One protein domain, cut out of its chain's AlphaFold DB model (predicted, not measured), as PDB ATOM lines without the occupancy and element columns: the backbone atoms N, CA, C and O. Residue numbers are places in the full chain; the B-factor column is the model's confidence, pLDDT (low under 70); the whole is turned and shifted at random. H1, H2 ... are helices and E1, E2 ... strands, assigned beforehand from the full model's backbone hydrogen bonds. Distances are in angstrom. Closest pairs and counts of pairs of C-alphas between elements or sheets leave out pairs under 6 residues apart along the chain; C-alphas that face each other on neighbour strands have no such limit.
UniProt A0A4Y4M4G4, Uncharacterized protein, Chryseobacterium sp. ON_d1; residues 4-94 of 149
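AT A GLANCE: This is residues 4 to 94 of the 149 residues of an uncharacterized protein of Chryseobacterium sp. ON_d1 (UniProt A0A4Y4M4G4). A strongly twisted sheet has two helices on one face, H2 over E3 and H1 beside the strands near E2. Loops lengthen the body at opposite ends: residues 12 to 25 join E1 to E2, and residues 65 to 75 join E3 to the short E4. The 91 printed residues include, in order, E1, E2, H1, E3, E4 and H2, a mixed class; the antiparallel sheet runs E2, E1, E3, E4. It is only just compact, close to loose, with a radius of gyration of the C-alphas of 14.6 A and spans of 42 by 34 by 22 A.

HOW THE PARTS SIT: Begin with E1, residues 4 to 11, in an antiparallel hairpin with E2, residues 26 to 32; N 5 and O 31, within hydrogen-bond range, are 2.8 A apart. E1 also neighbours E3, residues 50 to 64, antiparallel, with N 8 and O 54 at 2.8 A. E3 bends by 51 degrees at residue 61 and forms a hairpin with E4, residues 76 to 78, where N 60 and O 77 are 2.9 A apart. E2, H1, residues 36 to 43, and E3 make a split strand-helix-strand unit, E1 lying between its strands, with a right-handed crossover. The closest C-alphas of E2 and H1 are those of Ile 31 and Tyr 38, 6.4 A. On the same face, H2, residues 83 to 93, is over E3 at a height over the sheet of 9.1 A; their closest C-alphas are Val 55 and Glu 86, 6.3 A. H1 and H2 only just touch, with 3 pairs of C-alphas within 8 A, the closest Met 42 and Tyr 92, 6.3 A. Every O i to N i+4 pair is within range in H1, and 5 of 7 in H2.

IN THESE COORDINATES: Find C-alpha 4 at (449.148, 367.778, 286.995), where E1 begins its 22.0 A. E2 spans 19.6 A, H1 10.6 A, E3 32.1 A and E4 6.3 A. H2, 15.5 A, ends at C-alpha 93, (437.176, 357.036, 275.126).

THE WHOLE: The C-alphas farthest apart, Ser 18 and Asp 66, are 43.3 A apart. The links E1 to E2 and E3 to E4 are long; the printed part has no cut, and no printed residue is under 70 in pLDDT.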
ATOM      1  N   GLN A   4     450.520 367.752 286.500       94.00
ATOM      2  CA  GLN A   4     449.148 367.778 286.995       94.00
ATOM      3  C   GLN A   4     448.219 368.224 285.872       94.00
ATOM      4  O   GLN A   4     448.390 369.305 285.314       94.00
ATOM      5  N   LEU A   5     447.200 367.424 285.579       94.31
ATOM      6  CA  LEU A   5     446.160 367.764 284.621       94.31
ATOM      7  C   LEU A   5     444.925 368.278 285.351       94.31
ATOM      8  O   LEU A   5     444.529 367.760 286.398       94.31
ATOM      9  N   LYS A   6     444.292 369.297 284.778       94.56
ATOM     10  CA  LYS A   6     442.950 369.743 285.131       94.56
ATOM     11  C   LYS A   6     442.032 369.386 283.974       94.56
ATOM     12  O   LYS A   6     442.164 369.923 282.878       94.56
ATOM     13  N   LEU A   7     441.130 368.450 284.219       94.06
ATOM     14  CA  LEU A   7     440.264 367.861 283.210       94.06
ATOM     15  C   LEU A   7     438.830 368.320 283.438       94.06
ATOM     16  O   LEU A   7     438.365 368.382 284.577       94.06
ATOM     17  N   ARG A   8     438.112 368.595 282.352       93.69
ATOM     18  CA  ARG A   8     436.662 368.766 282.356       93.69
ATOM     19  C   ARG A   8     436.013 367.538 281.737       93.69
ATOM     20  O   ARG A   8     436.217 367.248 280.560       93.69
ATOM     21  N   LEU A   9     435.235 366.835 282.544       93.25
ATOM     22  CA  LEU A   9     434.479 365.650 282.166       93.25
ATOM     23  C   LEU A   9     433.076 366.075 281.756       93.25
ATOM     24  O   LEU A   9     432.465 366.893 282.442       93.25
ATOM     25  N   TYR A  10     432.541 365.490 280.692       91.44
ATOM     26  CA  TYR A  10     431.148 365.661 280.292       91.44
ATOM     27  C   TYR A  10     430.437 364.314 280.334       91.44
ATOM     28  O   TYR A  10     430.969 363.307 279.864       91.44
ATOM     29  N   TYR A  11     429.226 364.302 280.882       89.81
ATOM     30  CA  TYR A  11     428.439 363.084 281.064       89.81
ATOM     31  C   TYR A  11     427.316 363.003 280.034       89.81
ATOM     32  O   TYR A  11     426.526 363.935 279.897       89.81
ATOM     33  N   GLY A  12     427.201 361.876 279.332       83.44
ATOM     34  CA  GLY A  12     426.180 361.695 278.295       83.44
ATOM     35  C   GLY A  12     426.352 362.622 277.081       83.44
ATOM     36  O   GLY A  12     427.414 363.199 276.856       83.44
ATOM     37  N   LYS A  13     425.323 362.755 276.239       80.19
ATOM     38  CA  LYS A  13     425.428 363.541 274.998       80.19
ATOM     39  C   LYS A  13     425.654 365.028 275.308       80.19
ATOM     40  O   LYS A  13     424.917 365.619 276.099       80.19
ATOM     41  N   GLN A  14     426.652 365.639 274.665       78.25
ATOM     42  CA  GLN A  14     426.855 367.086 274.747       78.25
ATOM     43  C   GLN A  14     425.651 367.821 274.138       78.25
ATOM     44  O   GLN A  14     425.259 367.566 272.999       78.25
ATOM     45  N   MET A  15     425.061 368.713 274.923       81.75
ATOM     46  CA  MET A  15     423.913 369.543 274.594       81.75
ATOM     47  C   MET A  15     424.293 370.998 274.816       81.75
ATOM     48  O   MET A  15     425.017 371.325 275.761       81.75
ATOM     49  N   TYR A  16     423.769 371.856 273.950       86.50
ATOM     50  CA  TYR A  16     424.057 373.282 273.926       86.50
ATOM     51  C   TYR A  16     422.754 374.072 274.059       86.50
ATOM     52  O   TYR A  16     421.716 373.644 273.548       86.50
ATOM     53  N   ASP A  17     422.793 375.194 274.776       87.06
ATOM     54  CA  ASP A  17     421.659 376.110 274.869       87.06
ATOM     55  C   ASP A  17     421.508 376.930 273.572       87.06
ATOM     56  O   ASP A  17     422.326 376.855 272.652       87.06
ATOM     57  N   SER A  18     420.465 377.759 273.500       83.38
ATOM     58  CA  SER A  18     420.229 378.655 272.358       83.38
ATOM     59  C   SER A  18     421.306 379.732 272.168       83.38
ATOM     60  O   SER A  18     421.294 380.432 271.157       83.38
ATOM     61  N   LYS A  19     422.232 379.877 273.122       86.75
ATOM     62  CA  LYS A  19     423.377 380.794 273.093       86.75
ATOM     63  C   LYS A  19     424.699 380.064 272.809       86.75
ATOM     64  O   LYS A  19     425.736 380.718 272.760       86.75
ATOM     65  N   GLY A  20     424.674 378.743 272.616       81.38
ATOM     66  CA  GLY A  20     425.856 377.918 272.365       81.38
ATOM     67  C   GLY A  20     426.649 377.515 273.613       81.38
ATOM     68  O   GLY A  20     427.764 377.015 273.476       81.38
ATOM     69  N   ASN A  21     426.120 377.694 274.825       84.00
ATOM     70  CA  ASN A  21     426.773 377.228 276.051       84.00
ATOM     71  C   ASN A  21     426.473 375.751 276.298       84.00
ATOM     72  O   ASN A  21     425.345 375.301 276.101       84.00
ATOM     73  N   VAL A  22     427.461 375.005 276.798       81.50
ATOM     74  CA  VAL A  22     427.266 373.603 277.190       81.50
ATOM     75  C   VAL A  22     426.314 373.529 278.385       81.50
ATOM     76  O   VAL A  22     426.614 374.050 279.456       81.50
ATOM     77  N   VAL A  23     425.190 372.835 278.210       86.38
ATOM     78  CA  VAL A  23     424.189 372.581 279.269       86.38
ATOM     79  C   VAL A  23     424.350 371.196 279.888       86.38
ATOM     80  O   VAL A  23     423.759 370.887 280.920       86.38
ATOM     81  N   THR A  24     425.144 370.337 279.252       85.94
ATOM     82  CA  THR A  24     425.423 368.990 279.744       85.94
ATOM     83  C   THR A  24     426.125 369.040 281.090       85.94
ATOM     84  O   THR A  24     427.057 369.830 281.289       85.94
ATOM     85  N   ARG A  25     425.707 368.146 281.996       88.19
ATOM     86  CA  ARG A  25     426.379 367.933 283.276       88.19
ATOM     87  C   ARG A  25     427.866 367.723 283.018       88.19
ATOM     88  O   ARG A  25     428.257 366.841 282.254       88.19
ATOM     89  N   ASN A  26     428.673 368.542 283.670       92.06
ATOM     90  CA  ASN A  26     430.114 368.464 283.588       92.06
ATOM     91  C   ASN A  26     430.735 368.634 284.970       92.06
ATOM     92  O   ASN A  26     430.128 369.214 285.869       92.06
ATOM     93  N   GLU A  27     431.928 368.082 285.127       92.75
ATOM     94  CA  GLU A  27     432.692 368.114 286.368       92.75
ATOM     95  C   GLU A  27     434.149 368.433 286.058       92.75
ATOM     96  O   GLU A  27     434.648 368.102 284.981       92.75
ATOM     97  N   CYS A  28     434.821 369.109 286.986       92.94
ATOM     98  CA  CYS A  28     436.234 369.409 286.862       92.94
ATOM     99  C   CYS A  28     437.018 368.589 287.881       92.94
ATOM    100  O   CYS A  28     436.761 368.686 289.079       92.94
ATOM    101  N   VAL A  29     437.978 367.810 287.397       93.44
ATOM    102  CA  VAL A  29     438.838 366.967 288.226       93.44
ATOM    103  C   VAL A  29     440.290 367.346 288.005       93.44
ATOM    104  O   VAL A  29     440.678 367.772 286.916       93.44
ATOM    105  N   SER A  30     441.103 367.199 289.046       93.81
ATOM    106  CA  SER A  30     442.544 367.375 288.936       93.81
ATOM    107  C   SER A  30     443.238 366.073 289.281       93.81
ATOM    108  O   SER A  30     442.972 365.502 290.333       93.81
ATOM    109  N   ILE A  31     444.102 365.608 288.385       94.38
ATOM    110  CA  ILE A  31     444.762 364.312 288.502       94.38
ATOM    111  C   ILE A  31     446.197 364.405 287.997       94.38
ATOM    112  O   ILE A  31     446.482 365.115 287.030       94.38
ATOM    113  N   GLN A  32     447.108 363.695 288.653       94.81
ATOM    114  CA  GLN A  32     448.501 363.662 288.233       94.81
ATOM    115  C   GLN A  32     448.676 362.658 287.089       94.81
ATOM    116  O   GLN A  32     448.313 361.490 287.224       94.81
ATOM    117  N   TYR A  33     449.241 363.114 285.973       94.44
ATOM    118  CA  TYR A  33     449.488 362.309 284.779       94.44
ATOM    119  C   TYR A  33     450.447 361.145 285.058       94.44
ATOM    120  O   TYR A  33     451.352 361.268 285.886       94.44
ATOM    121  N   ASP A  34     450.237 360.033 284.348       91.69
ATOM    122  CA  ASP A  34     451.058 358.812 284.408       91.69
ATOM    123  C   ASP A  34     451.172 358.179 285.813       91.69
ATOM    124  O   ASP A  34     452.129 357.491 286.161       91.69
ATOM    125  N   THR A  35     450.168 358.410 286.661       94.00
ATOM    126  CA  THR A  35     450.042 357.739 287.960       94.00
ATOM    127  C   THR A  35     449.099 356.540 287.883       94.00
ATOM    128  O   THR A  35     448.253 356.435 286.993       94.00
ATOM    129  N   LEU A  36     449.188 355.633 288.860       93.25
ATOM    130  CA  LEU A  36     448.234 354.523 288.973       93.25
ATOM    131  C   LEU A  36     446.792 355.031 289.135       93.25
ATOM    132  O   LEU A  36     445.859 354.439 288.595       93.25
ATOM    133  N   GLU A  37     446.621 356.145 289.851       92.81
ATOM    134  CA  GLU A  37     445.340 356.835 289.981       92.81
ATOM    135  C   GLU A  37     444.824 357.292 288.613       92.81
ATOM    136  O   GLU A  37     443.692 356.971 288.265       92.81
ATOM    137  N   TYR A  38     445.672 357.937 287.802       94.38
ATOM    138  CA  TYR A  38     445.346 358.328 286.427       94.38
ATOM    139  C   TYR A  38     444.912 357.144 285.574       94.38
ATOM    140  O   TYR A  38     443.829 357.167 284.992       94.38
ATOM    141  N   MET A  39     445.706 356.076 285.542       93.06
ATOM    142  CA  MET A  39     445.391 354.898 284.734       93.06
ATOM    143  C   MET A  39     444.067 354.251 285.163       93.06
ATOM    144  O   MET A  39     443.269 353.848 284.318       93.06
ATOM    145  N   ASN A  40     443.812 354.156 286.470       93.12
ATOM    146  CA  ASN A  40     442.560 353.612 286.989       93.12
ATOM    147  C   ASN A  40     441.376 354.529 286.688       93.12
ATOM    148  O   ASN A  40     440.321 354.041 286.290       93.12
ATOM    149  N   PHE A  41     441.549 355.838 286.835       93.25
ATOM    150  CA  PHE A  41     440.528 356.823 286.519       93.25
ATOM    151  C   PHE A  41     440.131 356.753 285.037       93.25
ATOM    152  O   PHE A  41     438.949 356.599 284.728       93.25
ATOM    153  N   MET A  42     441.117 356.749 284.133       92.31
ATOM    154  CA  MET A  42     440.899 356.684 282.685       92.31
ATOM    155  C   MET A  42     440.188 355.398 282.253       92.31
ATOM    156  O   MET A  42     439.219 355.454 281.497       92.31
ATOM    157  N   LYS A  43     440.585 354.239 282.800       90.25
ATOM    158  CA  LYS A  43     439.942 352.940 282.515       90.25
ATOM    159  C   LYS A  43     438.449 352.898 282.849       90.25
ATOM    160  O   LYS A  43     437.710 352.150 282.216       90.25
ATOM    161  N   HIS A  44     438.001 353.676 283.834       89.81
ATOM    162  CA  HIS A  44     436.612 353.662 284.301       89.81
ATOM    163  C   HIS A  44     435.783 354.846 283.790       89.81
ATOM    164  O   HIS A  44     434.614 354.955 284.158       89.81
ATOM    165  N   LEU A  45     436.323 355.708 282.921       90.25
ATOM    166  CA  LEU A  45     435.591 356.863 282.382       90.25
ATOM    167  C   LEU A  45     434.260 356.461 281.739       90.25
ATOM    168  O   LEU A  45     433.203 356.960 282.132       90.25
ATOM    169  N   ASN A  46     434.305 355.506 280.810       86.12
ATOM    170  CA  ASN A  46     433.117 355.032 280.102       86.12
ATOM    171  C   ASN A  46     432.121 354.350 281.054       86.12
ATOM    172  O   ASN A  46     430.916 354.578 280.959       86.12
ATOM    173  N   ALA A  47     432.615 353.558 282.015       86.56
ATOM    174  CA  ALA A  47     431.779 352.900 283.023       86.56
ATOM    175  C   ALA A  47     431.064 353.910 283.939       86.56
ATOM    176  O   ALA A  47     429.934 353.675 284.361       86.56
ATOM    177  N   ASN A  48     431.691 355.063 284.184       88.25
ATOM    178  CA  ASN A  48     431.134 356.167 284.963       88.25
ATOM    179  C   ASN A  48     430.216 357.094 284.139       88.25
ATOM    180  O   ASN A  48     429.777 358.131 284.638       88.25
ATOM    181  N   GLY A  49     429.918 356.750 282.881       86.00
ATOM    182  CA  GLY A  49     429.029 357.522 282.009       86.00
ATOM    183  C   GLY A  49     429.649 358.804 281.446       86.00
ATOM    184  O   GLY A  49     428.918 359.678 280.965       86.00
ATOM    185  N   VAL A  50     430.979 358.937 281.506       90.06
ATOM    186  CA  VAL A  50     431.701 360.035 280.856       90.06
ATOM    187  C   VAL A  50     431.712 359.780 279.352       90.06
ATOM    188  O   VAL A  50     432.085 358.704 278.901       90.06
ATOM    189  N   SER A  51     431.279 360.770 278.578       87.62
ATOM    190  CA  SER A  51     431.202 360.695 277.113       87.62
ATOM    191  C   SER A  51     432.355 361.406 276.418       87.62
ATOM    192  O   SER A  51     432.702 361.086 275.288       87.62
ATOM    193  N   SER A  52     432.907 362.430 277.064       88.88
ATOM    194  CA  SER A  52     434.002 363.228 276.531       88.88
ATOM    195  C   SER A  52     434.763 363.894 277.662       88.88
ATOM    196  O   SER A  52     434.203 364.225 278.712       88.88
ATOM    197  N   VAL A  53     436.052 364.097 277.430       91.69
ATOM    198  CA  VAL A  53     436.961 364.749 278.363       91.69
ATOM    199  C   VAL A  53     437.720 365.823 277.603       91.69
ATOM    200  O   VAL A  53     438.180 365.592 276.488       91.69
ATOM    201  N   LYS A  54     437.836 367.004 278.206       91.56
ATOM    202  CA  LYS A  54     438.643 368.113 277.702       91.56
ATOM    203  C   LYS A  54     439.743 368.424 278.707       91.56
ATOM    204  O   LYS A  54     439.458 368.535 279.899       91.56
ATOM    205  N   VAL A  55     440.974 368.606 278.240       94.06
ATOM    206  CA  VAL A  55     442.049 369.128 279.085       94.06
ATOM    207  C   VAL A  55     441.836 370.635 279.208       94.06
ATOM    208  O   VAL A  55     441.841 371.354 278.215       94.06
ATOM    209  N   GLU A  56     441.556 371.122 280.416       92.81
ATOM    210  CA  GLU A  56     441.460 372.567 280.646       92.81
ATOM    211  C   GLU A  56     442.835 373.191 280.770       92.81
ATOM    212  O   GLU A  56     443.079 374.246 280.192       92.81
ATOM    213  N   LYS A  57     443.689 372.564 281.583       92.88
ATOM    214  CA  LYS A  57     445.026 373.046 281.919       92.88
ATOM    215  C   LYS A  57     445.939 371.879 282.253       92.88
ATOM    216  O   LYS A  57     445.480 370.867 282.788       92.88
ATOM    217  N   ALA A  58     447.228 372.062 282.018       93.06
ATOM    218  CA  ALA A  58     448.272 371.157 282.467       93.06
ATOM    219  C   ALA A  58     449.375 371.965 283.155       93.06
ATOM    220  O   ALA A  58     449.711 373.058 282.708       93.06
ATOM    221  N   TYR A  59     449.927 371.441 284.244       93.12
ATOM    222  CA  TYR A  59     450.952 372.118 285.034       93.12
ATOM    223  C   TYR A  59     452.164 371.216 285.237       93.12
ATOM    224  O   TYR A  59     452.011 370.056 285.624       93.12
ATOM    225  N   ASN A  60     453.365 371.757 285.036       92.06
ATOM    226  CA  ASN A  60     454.615 371.070 285.341       92.06
ATOM    227  C   ASN A  60     454.956 371.227 286.831       92.06
ATOM    228  O   ASN A  60     455.369 372.295 287.276       92.06
ATOM    229  N   LEU A  61     454.822 370.142 287.597       89.25
ATOM    230  CA  LEU A  61     455.066 370.118 289.041       89.25
ATOM    231  C   LEU A  61     456.552 370.216 289.425       89.25
ATOM    232  O   LEU A  61     456.873 370.372 290.605       89.25
ATOM    233  N   ASP A  62     457.457 370.110 288.450       87.75
ATOM    234  CA  ASP A  62     458.898 370.256 288.656       87.75
ATOM    235  C   ASP A  62     459.365 371.720 288.494       87.75
ATOM    236  O   ASP A  62     460.463 372.064 288.928       87.75
ATOM    237  N   GLU A  63     458.523 372.603 287.935       85.19
ATOM    238  CA  GLU A  63     458.810 374.029 287.729       85.19
ATOM    239  C   GLU A  63     457.853 374.904 288.551       85.19
ATOM    240  O   GLU A  63     456.673 375.036 288.224       85.19
ATOM    241  N   THR A  64     458.361 375.535 289.612       84.06
ATOM    242  CA  THR A  64     457.578 376.421 290.491       84.06
ATOM    243  C   THR A  64     457.947 377.888 290.323       84.06
ATOM    244  O   THR A  64     459.114 378.232 290.161       84.06
ATOM    245  N   THR A  65     456.957 378.757 290.481       73.50
ATOM    246  CA  THR A  65     457.092 380.210 290.568       73.50
ATOM    247  C   THR A  65     456.894 380.642 292.022       73.50
ATOM    248  O   THR A  65     455.974 380.178 292.688       73.50
ATOM    249  N   ASP A  66     457.698 381.577 292.526       71.19
ATOM    250  CA  ASP A  66     457.619 382.027 293.931       71.19
ATOM    251  C   ASP A  66     456.495 383.041 294.217       71.19
ATOM    252  O   ASP A  66     456.379 383.564 295.321       71.19
ATOM    253  N   LYS A  67     455.660 383.346 293.219       73.00
ATOM    254  CA  LYS A  67     454.641 384.409 293.292       73.00
ATOM    255  C   LYS A  67     453.298 383.953 293.869       73.00
ATOM    256  O   LYS A  67     452.448 384.787 294.160       73.00
ATOM    257  N   GLU A  68     453.097 382.651 294.012       76.38
ATOM    258  CA  GLU A  68     451.809 382.022 294.306       76.38
ATOM    259  C   GLU A  68     451.879 381.200 295.599       76.38
ATOM    260  O   GLU A  68     452.941 380.721 295.999       76.38
ATOM    261  N   SER A  69     450.732 381.025 296.262       77.50
ATOM    262  CA  SER A  69     450.639 380.237 297.498       77.50
ATOM    263  C   SER A  69     451.139 378.805 297.287       77.50
ATOM    264  O   SER A  69     450.872 378.192 296.256       77.50
ATOM    265  N   VAL A  70     451.786 378.228 298.304       74.56
ATOM    266  CA  VAL A  70     452.257 376.827 298.298       74.56
ATOM    267  C   VAL A  70     451.115 375.833 298.050       74.56
ATOM    268  O   VAL A  70     451.358 374.739 297.557       74.56
ATOM    269  N   GLN A  71     449.871 376.213 298.360       75.94
ATOM    270  CA  GLN A  71     448.689 375.378 298.129       75.94
ATOM    271  C   GLN A  71     448.032 375.581 296.753       75.94
ATOM    272  O   GLN A  71     447.097 374.859 296.415       75.94
ATOM    273  N   SER A  72     448.484 376.557 295.960       78.25
ATOM    274  CA  SER A  72     447.916 376.865 294.645       78.25
ATOM    275  C   SER A  72     448.619 376.071 293.546       78.25
ATOM    276  O   SER A  72     449.842 376.108 293.428       78.25
ATOM    277  N   LEU A  73     447.845 375.413 292.678       76.00
ATOM    278  CA  LEU A  73     448.379 374.776 291.466       76.00
ATOM    279  C   LEU A  73     448.954 375.789 290.470       76.00
ATOM    280  O   LEU A  73     449.852 375.445 289.710       76.00
ATOM    281  N   ASN A  74     448.508 377.045 290.511       79.00
ATOM    282  CA  ASN A  74     449.042 378.107 289.655       79.00
ATOM    283  C   ASN A  74     450.477 378.512 290.050       79.00
ATOM    284  O   ASN A  74     451.122 379.285 289.347       79.00
ATOM    285  N   ARG A  75     450.995 377.990 291.172       83.44
ATOM    286  CA  ARG A  75     452.418 378.086 291.504       83.44
ATOM    287  C   ARG A  75     453.280 377.377 290.468       83.44
ATOM    288  O   ARG A  75     454.429 377.761 290.268       83.44
ATOM    289  N   TYR A  76     452.749 376.351 289.825       85.75
ATOM    290  CA  TYR A  76     453.465 375.574 288.835       85.75
ATOM    291  C   TYR A  76     453.340 376.194 287.450       85.75
ATOM    292  O   TYR A  76     452.341 376.838 287.127       85.75
ATOM    293  N   LYS A  77     454.360 375.997 286.617       88.25
ATOM    294  CA  LYS A  77     454.336 376.489 285.241       88.25
ATOM    295  C   LYS A  77     453.264 375.760 284.434       88.25
ATOM    296  O   LYS A  77     453.257 374.530 284.373       88.25
ATOM    297  N   GLU A  78     452.376 376.528 283.813       90.69
ATOM    298  CA  GLU A  78     451.364 376.009 282.892       90.69
ATOM    299  C   GLU A  78     452.039 375.533 281.595       90.69
ATOM    300  O   GLU A  78     452.928 376.198 281.058       90.69
ATOM    301  N   ILE A  79     451.656 374.347 281.128       90.88
ATOM    302  CA  ILE A  79     452.124 373.757 279.874       90.88
ATOM    303  C   ILE A  79     451.186 374.246 278.769       90.88
ATOM    304  O   ILE A  79     449.985 373.993 278.827       90.88
ATOM    305  N   GLU A  80     451.729 374.955 277.779       90.00
ATOM    306  CA  GLU A  80     450.937 375.553 276.692       90.00
ATOM    307  C   GLU A  80     450.419 374.507 275.697       90.00
ATOM    308  O   GLU A  80     449.270 374.584 275.262       90.00
ATOM    309  N   ASP A  81     451.244 373.515 275.353       91.00
ATOM    310  CA  ASP A  81     450.845 372.426 274.462       91.00
ATOM    311  C   ASP A  81     450.300 371.239 275.261       91.00
ATOM    312  O   ASP A  81     451.039 370.500 275.911       91.00
ATOM    313  N   VAL A  82     448.981 371.058 275.199       92.06
ATOM    314  CA  VAL A  82     448.270 369.950 275.850       92.06
ATOM    315  C   VAL A  82     447.893 368.823 274.885       92.06
ATOM    316  O   VAL A  82     447.233 367.864 275.291       92.06
ATOM    317  N   SER A  83     448.312 368.913 273.618       91.12
ATOM    318  CA  SER A  83     447.888 368.003 272.546       91.12
ATOM    319  C   SER A  83     448.254 366.547 272.834       91.12
ATOM    320  O   SER A  83     447.486 365.636 272.524       91.12
ATOM    321  N   GLU A  84     449.413 366.318 273.458       91.75
ATOM    322  CA  GLU A  84     449.856 364.984 273.871       91.75
ATOM    323  C   GLU A  84     448.862 364.342 274.849       91.75
ATOM    324  O   GLU A  84     448.418 363.213 274.632       91.75
ATOM    325  N   TYR A  85     448.445 365.088 275.876       92.38
ATOM    326  CA  TYR A  85     447.518 364.606 276.900       92.38
ATOM    327  C   TYR A  85     446.113 364.391 276.336       92.38
ATOM    328  O   TYR A  85     445.464 363.397 276.652       92.38
ATOM    329  N   GLU A  86     445.640 365.286 275.467       92.38
ATOM    330  CA  GLU A  86     444.345 365.108 274.806       92.38
ATOM    331  C   GLU A  86     444.316 363.850 273.932       92.38
ATOM    332  O   GLU A  86     443.333 363.107 273.945       92.38
ATOM    333  N   ASN A  87     445.388 363.594 273.181       90.75
ATOM    334  CA  ASN A  87     445.490 362.413 272.330       90.75
ATOM    335  C   ASN A  87     445.618 361.122 273.139       90.75
ATOM    336  O   ASN A  87     445.085 360.098 272.716       90.75
ATOM    337  N   ASP A  88     446.285 361.152 274.293       90.69
ATOM    338  CA  ASP A  88     446.310 360.007 275.202       90.69
ATOM    339  C   ASP A  88     444.910 359.690 275.742       90.69
ATOM    340  O   ASP A  88     444.441 358.560 275.623       90.69
ATOM    341  N   ILE A  89     444.192 360.704 276.234       90.38
ATOM    342  CA  ILE A  89     442.847 360.543 276.803       90.38
ATOM    343  C   ILE A  89     441.851 360.001 275.770       90.38
ATOM    344  O   ILE A  89     441.026 359.145 276.101       90.38
ATOM    345  N   LYS A  90     441.930 360.454 274.510       89.06
ATOM    346  CA  LYS A  90     441.049 359.978 273.429       89.06
ATOM    347  C   LYS A  90     441.092 358.459 273.260       89.06
ATOM    348  O   LYS A  90     440.035 357.858 273.097       89.06
ATOM    349  N   LYS A  91     442.260 357.829 273.418       87.69
ATOM    350  CA  LYS A  91     442.416 356.366 273.303       87.69
ATOM    351  C   LYS A  91     441.574 355.586 274.316       87.69
ATOM    352  O   LYS A  91     441.216 354.446 274.057       87.69
ATOM    353  N   TYR A  92     441.270 356.175 275.474       85.50
ATOM    354  CA  TYR A  92     440.441 355.540 276.506       85.50
ATOM    355  C   TYR A  92     438.938 355.717 276.257       85.50
ATOM    356  O   TYR A  92     438.127 354.941 276.765       85.50
ATOM    357  N   LEU A  93     438.562 356.748 275.498       83.06
ATOM    358  CA  LEU A  93     437.176 357.036 275.126       83.06
ATOM    359  C   LEU A  93     436.776 356.349 273.817       83.06
ATOM    360  O   LEU A  93     435.593 356.082 273.607       83.06
ATOM    361  N   GLU A  94     437.743 356.046 272.955       77.44
ATOM    362  CA  GLU A  94     437.534 355.197 271.789       77.44
ATOM    363  C   GLU A  94     437.085 353.809 272.259       77.44
ATOM    364  O   GLU A  94     437.817 353.057 272.904       77.44
TER     365      GLU A  94